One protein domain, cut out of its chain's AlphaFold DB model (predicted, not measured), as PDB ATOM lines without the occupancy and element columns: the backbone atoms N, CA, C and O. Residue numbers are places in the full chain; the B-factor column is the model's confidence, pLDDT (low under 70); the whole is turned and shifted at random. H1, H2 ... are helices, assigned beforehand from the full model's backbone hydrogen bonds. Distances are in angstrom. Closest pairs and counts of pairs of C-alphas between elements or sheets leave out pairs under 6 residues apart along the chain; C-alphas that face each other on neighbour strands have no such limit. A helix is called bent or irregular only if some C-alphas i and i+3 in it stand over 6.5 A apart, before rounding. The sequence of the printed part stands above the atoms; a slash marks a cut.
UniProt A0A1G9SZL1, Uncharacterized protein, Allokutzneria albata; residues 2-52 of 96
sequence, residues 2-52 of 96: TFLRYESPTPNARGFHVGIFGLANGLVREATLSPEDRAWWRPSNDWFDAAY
ATOM      1  N   THR A   2     130.537 165.530  19.276       64.06
ATOM      2  CA  THR A   2     130.473 165.764  20.730       64.06
ATOM      3  C   THR A   2     131.637 166.656  21.139       64.06
ATOM      4  O   THR A   2     132.781 166.325  20.839       64.06
ATOM      5  N   PHE A   3     131.357 167.774  21.809       68.81
ATOM      6  CA  PHE A   3     132.388 168.664  22.343       68.81
ATOM      7  C   PHE A   3     132.662 168.315  23.807       68.81
ATOM      8  O   PHE A   3     131.732 168.197  24.602       68.81
ATOM      9  N   LEU A   4     133.939 168.148  24.153       75.12
ATOM     10  CA  LEU A   4     134.399 167.934  25.523       75.12
ATOM     11  C   LEU A   4     134.924 169.256  26.083       75.12
ATOM     12  O   LEU A   4     135.776 169.901  25.475       75.12
ATOM     13  N   ARG A   5     134.421 169.646  27.255       77.94
ATOM     14  CA  ARG A   5     134.900 170.802  28.013       77.94
ATOM     15  C   ARG A   5     135.511 170.307  29.317       77.94
ATOM     16  O   ARG A   5     134.829 169.664  30.107       77.94
ATOM     17  N   TYR A   6     136.776 170.638  29.539       80.50
ATOM     18  CA  TYR A   6     137.439 170.439  30.825       80.50
ATOM     19  C   TYR A   6     137.229 171.677  31.697       80.50
ATOM     20  O   TYR A   6     137.547 172.792  31.275       80.50
ATOM     21  N   GLU A   7     136.714 171.487  32.909       86.56
ATOM     22  CA  GLU A   7     136.517 172.560  33.882       86.56
ATOM     23  C   GLU A   7     136.759 172.097  35.320       86.56
ATOM     24  O   GLU A   7     136.737 170.905  35.623       86.56
ATOM     25  N   SER A   8     137.020 173.062  36.199       86.12
ATOM     26  CA  SER A   8     137.185 172.838  37.630       86.12
ATOM     27  C   SER A   8     135.905 172.243  38.230       86.12
ATOM     28  O   SER A   8     134.821 172.785  37.991       86.12
ATOM     29  N   PRO A   9     136.001 171.194  39.068       86.75
ATOM     30  CA  PRO A   9     134.839 170.635  39.755       86.75
ATOM     31  C   PRO A   9     134.262 171.600  40.799       86.75
ATOM     32  O   PRO A   9     133.105 171.468  41.189       86.75
ATOM     33  N   THR A  10     135.047 172.587  41.239       88.31
ATOM     34  CA  THR A  10     134.631 173.616  42.194       88.31
ATOM     35  C   THR A  10     134.633 175.006  41.552       88.31
ATOM     36  O   THR A  10     135.508 175.314  40.729       88.31
ATOM     37  N   PRO A  11     133.671 175.874  41.914       88.81
ATOM     38  CA  PRO A  11     133.667 177.252  41.454       88.81
ATOM     39  C   PRO A  11     134.799 178.054  42.108       88.81
ATOM     40  O   PRO A  11     135.129 177.859  43.277       88.81
ATOM     41  N   ASN A  12     135.370 179.000  41.365       85.50
ATOM     42  CA  ASN A  12     136.324 179.966  41.912       85.50
ATOM     43  C   ASN A  12     135.630 181.008  42.817       85.50
ATOM     44  O   ASN A  12     134.405 181.043  42.924       85.50
ATOM     45  N   ALA A  13     136.399 181.939  43.395       84.44
ATOM     46  CA  ALA A  13     135.881 183.016  44.256       84.44
ATOM     47  C   ALA A  13     134.814 183.925  43.602       84.44
ATOM     48  O   ALA A  13     134.133 184.679  44.289       84.44
ATOM     49  N   ARG A  14     134.665 183.873  42.271       83.62
ATOM     50  CA  ARG A  14     133.643 184.602  41.505       83.62
ATOM     51  C   ARG A  14     132.440 183.726  41.124       83.62
ATOM     52  O   ARG A  14     131.592 184.181  40.363       83.62
ATOM     53  N   GLY A  15     132.370 182.489  41.615       88.44
ATOM     54  CA  GLY A  15     131.282 181.550  41.347       88.44
ATOM     55  C   GLY A  15     131.396 180.784  40.022       88.44
ATOM     56  O   GLY A  15     130.414 180.184  39.597       88.44
ATOM     57  N   PHE A  16     132.551 180.800  39.344       84.44
ATOM     58  CA  PHE A  16     132.708 180.174  38.023       84.44
ATOM     59  C   PHE A  16     133.478 178.853  38.069       84.44
ATOM     60  O   PHE A  16     134.582 178.800  38.613       84.44
ATOM     61  N   HIS A  17     132.952 177.834  37.385       86.94
ATOM     62  CA  HIS A  17     133.693 176.628  37.010       86.94
ATOM     63  C   HIS A  17     134.651 176.968  35.865       86.94
ATOM     64  O   HIS A  17     134.275 177.069  34.694       86.94
ATOM     65  N   VAL A  18     135.894 177.268  36.231       87.31
ATOM     66  CA  VAL A  18     136.914 177.726  35.286       87.31
ATOM     67  C   VAL A  18     137.450 176.579  34.440       87.31
ATOM     68  O   VAL A  18     137.602 175.466  34.927       87.31
ATOM     69  N   GLY A  19     137.785 176.866  33.181       87.12
ATOM     70  CA  GLY A  19     138.538 175.935  32.338       87.12
ATOM     71  C   GLY A  19     139.988 175.761  32.806       87.12
ATOM     72  O   GLY A  19     140.450 176.453  33.716       87.12
ATOM     73  N   ILE A  20     140.724 174.870  32.138       86.38
ATOM     74  CA  ILE A  20     142.072 174.432  32.546       86.38
ATOM     75  C   ILE A  20     143.069 175.584  32.786       86.38
ATOM     76  O   ILE A  20     143.797 175.571  33.774       86.38
ATOM     77  N   PHE A  21     143.036 176.638  31.963       86.12
ATOM     78  CA  PHE A  21     143.893 177.818  32.142       86.12
ATOM     79  C   PHE A  21     143.531 178.627  33.390       86.12
ATOM     80  O   PHE A  21     144.402 179.049  34.147       86.12
ATOM     81  N   GLY A  22     142.234 178.827  33.634       87.06
ATOM     82  CA  GLY A  22     141.766 179.531  34.824       87.06
ATOM     83  C   GLY A  22     142.087 178.763  36.107       87.06
ATOM     84  O   GLY A  22     142.434 179.388  37.107       87.06
ATOM     85  N   LEU A  23     142.033 177.427  36.057       89.19
ATOM     86  CA  LEU A  23     142.444 176.552  37.153       89.19
ATOM     87  C   LEU A  23     143.943 176.696  37.446       89.19
ATOM     88  O   LEU A  23     144.305 177.017  38.575       89.19
ATOM     89  N   ALA A  24     144.805 176.532  36.436       90.06
ATOM     90  CA  ALA A  24     146.253 176.668  36.600       90.06
ATOM     91  C   ALA A  24     146.636 178.048  37.163       90.06
ATOM     92  O   ALA A  24     147.400 178.141  38.122       90.06
ATOM     93  N   ASN A  25     146.028 179.122  36.647       89.44
ATOM     94  CA  ASN A  25     146.252 180.482  37.142       89.44
ATOM     95  C   ASN A  25     145.811 180.662  38.605       89.44
ATOM     96  O   ASN A  25     146.444 181.416  39.348       89.44
ATOM     97  N   GLY A  26     144.734 179.991  39.022       90.00
ATOM     98  CA  GLY A  26     144.296 179.947  40.417       90.00
ATOM     99  C   GLY A  26     145.332 179.269  41.315       90.00
ATOM    100  O   GLY A  26     145.825 179.891  42.252       90.00
ATOM    101  N   LEU A  27     145.752 178.053  40.959       91.12
ATOM    102  CA  LEU A  27     146.754 177.282  41.706       91.12
ATOM    103  C   LEU A  27     148.102 178.014  41.818       91.12
ATOM    104  O   LEU A  27     148.776 177.961  42.847       91.12
ATOM    105  N   VAL A  28     148.505 178.740  40.770       92.31
ATOM    106  CA  VAL A  28     149.711 179.577  40.804       92.31
ATOM    107  C   VAL A  28     149.585 180.693  41.836       92.31
ATOM    108  O   VAL A  28     150.533 180.894  42.601       92.31
ATOM    109  N   ARG A  29     148.445 181.401  41.849       90.50
ATOM    110  CA  ARG A  29     148.149 182.509  42.777       90.50
ATOM    111  C   ARG A  29     148.056 182.051  44.225       90.50
ATOM    112  O   ARG A  29     148.512 182.764  45.108       90.50
ATOM    113  N   GLU A  30     147.498 180.870  44.448       92.06
ATOM    114  CA  GLU A  30     147.368 180.255  45.772       92.06
ATOM    115  C   GLU A  30     148.661 179.571  46.240       92.06
ATOM    116  O   GLU A  30     148.716 179.054  47.349       92.06
ATOM    117  N   ALA A  31     149.714 179.582  45.412       90.88
ATOM    118  CA  ALA A  31     150.982 178.900  45.665       90.88
ATOM    119  C   ALA A  31     150.845 177.381  45.907       90.88
ATOM    120  O   ALA A  31     151.708 176.770  46.533       90.88
ATOM    121  N   THR A  32     149.795 176.766  45.362       94.00
ATOM    122  CA  THR A  32     149.493 175.331  45.483       94.00
ATOM    123  C   THR A  32     149.829 174.538  44.221       94.00
ATOM    124  O   THR A  32     149.820 173.309  44.255       94.00
ATOM    125  N   LEU A  33     150.162 175.211  43.111       93.56
ATOM    126  CA  LEU A  33     150.697 174.539  41.925       93.56
ATOM    127  C   LEU A  33     152.050 173.889  42.254       93.56
ATOM    128  O   LEU A  33     152.922 174.553  42.827       93.56
ATOM    129  N   SER A  34     152.220 172.621  41.866       93.69
ATOM    130  CA  SER A  34     153.441 171.863  42.140       93.69
ATOM    131  C   SER A  34     154.685 172.575  41.574       93.69
ATOM    132  O   SER A  34     154.583 173.315  40.589       93.69
ATOM    133  N   PRO A  35     155.879 172.388  42.170       94.94
ATOM    134  CA  PRO A  35     157.101 173.002  41.654       94.94
ATOM    135  C   PRO A  35     157.421 172.605  40.206       94.94
ATOM    136  O   PRO A  35     157.861 173.453  39.432       94.94
ATOM    137  N   GLU A  36     157.171 171.346  39.839       95.06
ATOM    138  CA  GLU A  36     157.379 170.824  38.485       95.06
ATOM    139  C   GLU A  36     156.427 171.488  37.483       95.06
ATOM    140  O   GLU A  36     156.876 172.064  36.491       95.06
ATOM    141  N   ASP A  37     155.129 171.527  37.799       94.12
ATOM    142  CA  ASP A  37     154.140 172.189  36.947       94.12
ATOM    143  C   ASP A  37     154.424 173.686  36.821       94.12
ATOM    144  O   ASP A  37     154.264 174.266  35.750       94.12
ATOM    145  N   ARG A  38     154.878 174.338  37.898       93.94
ATOM    146  CA  ARG A  38     155.252 175.758  37.884       93.94
ATOM    147  C   ARG A  38     156.460 176.025  36.987       93.94
ATOM    148  O   ARG A  38     156.471 177.048  36.296       93.94
ATOM    149  N   ALA A  39     157.456 175.138  37.004       94.81
ATOM    150  CA  ALA A  39     158.655 175.245  36.179       94.81
ATOM    151  C   ALA A  39     158.338 175.136  34.682       94.81
ATOM    152  O   ALA A  39     159.028 175.753  33.875       94.81
ATOM    153  N   TRP A  40     157.271 174.420  34.317       92.69
ATOM    154  CA  TRP A  40     156.758 174.388  32.949       92.69
ATOM    155  C   TRP A  40     155.808 175.560  32.644       92.69
ATOM    156  O   TRP A  40     155.967 176.257  31.644       92.69
ATOM    157  N   TRP A  41     154.854 175.838  33.538       93.56
ATOM    158  CA  TRP A  41     153.806 176.846  33.350       93.56
ATOM    159  C   TRP A  41     154.371 178.245  33.083       93.56
ATOM    160  O   TRP A  41     153.870 178.945  32.203       93.56
ATOM    161  N   ARG A  42     155.407 178.679  33.816       94.25
ATOM    162  CA  ARG A  42     155.950 180.041  33.678       94.25
ATOM    163  C   ARG A  42     156.580 180.301  32.300       94.25
ATOM    164  O   ARG A  42     156.082 181.201  31.626       94.25
ATOM    165  N   PRO A  43     157.591 179.536  31.841       95.69
ATOM    166  CA  PRO A  43     158.211 179.783  30.541       95.69
ATOM    167  C   PRO A  43     157.237 179.586  29.376       95.69
ATOM    168  O   PRO A  43     157.334 180.306  28.386       95.69
ATOM    169  N   SER A  44     156.268 178.668  29.484       91.94
ATOM    170  CA  SER A  44     155.225 178.537  28.464       91.94
ATOM    171  C   SER A  44     154.380 179.804  28.352       91.94
ATOM    172  O   SER A  44     154.218 180.314  27.247       91.94
ATOM    173  N   ASN A  45     153.885 180.351  29.468       91.06
ATOM    174  CA  ASN A  45     153.134 181.611  29.426       91.06
ATOM    175  C   ASN A  45     154.007 182.786  28.969       91.06
ATOM    176  O   ASN A  45     153.522 183.608  28.205       91.06
ATOM    177  N   ASP A  46     155.284 182.844  29.359       93.56
ATOM    178  CA  ASP A  46     156.205 183.895  28.894       93.56
ATOM    179  C   ASP A  46     156.376 183.866  27.372       93.56
ATOM    180  O   ASP A  46     156.416 184.913  26.725       93.56
ATOM    181  N   TRP A  47     156.442 182.667  26.787       93.56
ATOM    182  CA  TRP A  47     156.487 182.513  25.339       93.56
ATOM    183  C   TRP A  47     155.193 183.004  24.675       93.56
ATOM    184  O   TRP A  47     155.271 183.739  23.694       93.56
ATOM    185  N   PHE A  48     154.019 182.657  25.218       86.75
ATOM    186  CA  PHE A  48     152.733 183.135  24.689       86.75
ATOM    187  C   PHE A  48     152.585 184.657  24.816       86.75
ATOM    188  O   PHE A  48     152.200 185.298  23.845       86.75
ATOM    189  N   ASP A  49     152.952 185.238  25.959       87.50
ATOM    190  CA  ASP A  49     152.920 186.688  26.189       87.50
ATOM    191  C   ASP A  49     153.839 187.444  25.206       87.50
ATOM    192  O   ASP A  49     153.551 188.581  24.827       87.50
ATOM    193  N   ALA A  50     154.952 186.827  24.790       89.56
ATOM    194  CA  ALA A  50     155.874 187.387  23.804       89.56
ATOM    195  C   ALA A  50     155.400 187.190  22.355       89.56
ATOM    196  O   ALA A  50     155.586 188.079  21.524       89.56
ATOM    197  N   ALA A  51     154.815 186.031  22.043       88.81
ATOM    198  CA  ALA A  51     154.336 185.698  20.705       88.81
ATOM    199  C   ALA A  51     153.049 186.454  20.342       88.81
ATOM    200  O   ALA A  51     152.858 186.806  19.179       88.81
ATOM    201  N   TYR A  52     152.193 186.719  21.331       82.12
ATOM    202  CA  TYR A  52     150.858 187.268  21.138       82.12
ATOM    203  C   TYR A  52     150.665 188.523  21.993       82.12
ATOM    204  O   TYR A  52     150.427 188.422  23.200       82.12
TER     205      TYR A  52
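What this domain is: This is residues 2 to 52 of the 96 residues of an uncharacterized protein of Allokutzneria albata (UniProt A0A1G9SZL1). The longest helix, H2, and the shorter H1 make a loose open corner, joined by a tight link, with the last part of H2 sticking out at residues 43 to 51. On the side of H1 away from H2 lies a long stretch with no named element, residues 2 to 19, which folds back on itself around Ala 13. The printed part has 51 residues, with two named helices in the order H1, H2 and no named strand; the class is all helix. The whole is loose, with a radius of gyration of the C-alphas of 12.5 A, and spans 29 by 29 by 19 A.

How they stand to each other: H2, residues 35 to 51, and H1, residues 20 to 29, are close but not clearly touching, with 1 pair of C-alphas within 8 A. Their closest C-alphas are those of Val 28 and Arg 38, 7.3 A apart. The helices run opposite ways at a steep tilt of 66 degrees, and their centres are 12.3 A apart. Residues 43 to 52, of which 43 to 51 belong to H2, stand free. In H1 every O i to N i+4 pair is within hydrogen-bond range; in H2 it is 12 of 13.

Where its parts are: H2 measures 24.7 A from C-alpha 35 at (157.101, 173.002, 41.654) to C-alpha 51 at (154.336, 185.698, 20.705). H2 is neither bent nor irregular, but only just: C-alphas 40 and 43 are 6.1 A apart. H1 measures 14.4 A and begins with C-alpha 20 at (142.072, 174.432, 32.546).

The domain as a whole: The two C-alphas farthest apart are those of Thr 2 and Ala 31, 34.9 A. The printed part has no cut. The link from H1 to H2, 5 residues, is tight. The mean pLDDT of the printed part is 88.3, and residues 2 to 3 are under 70.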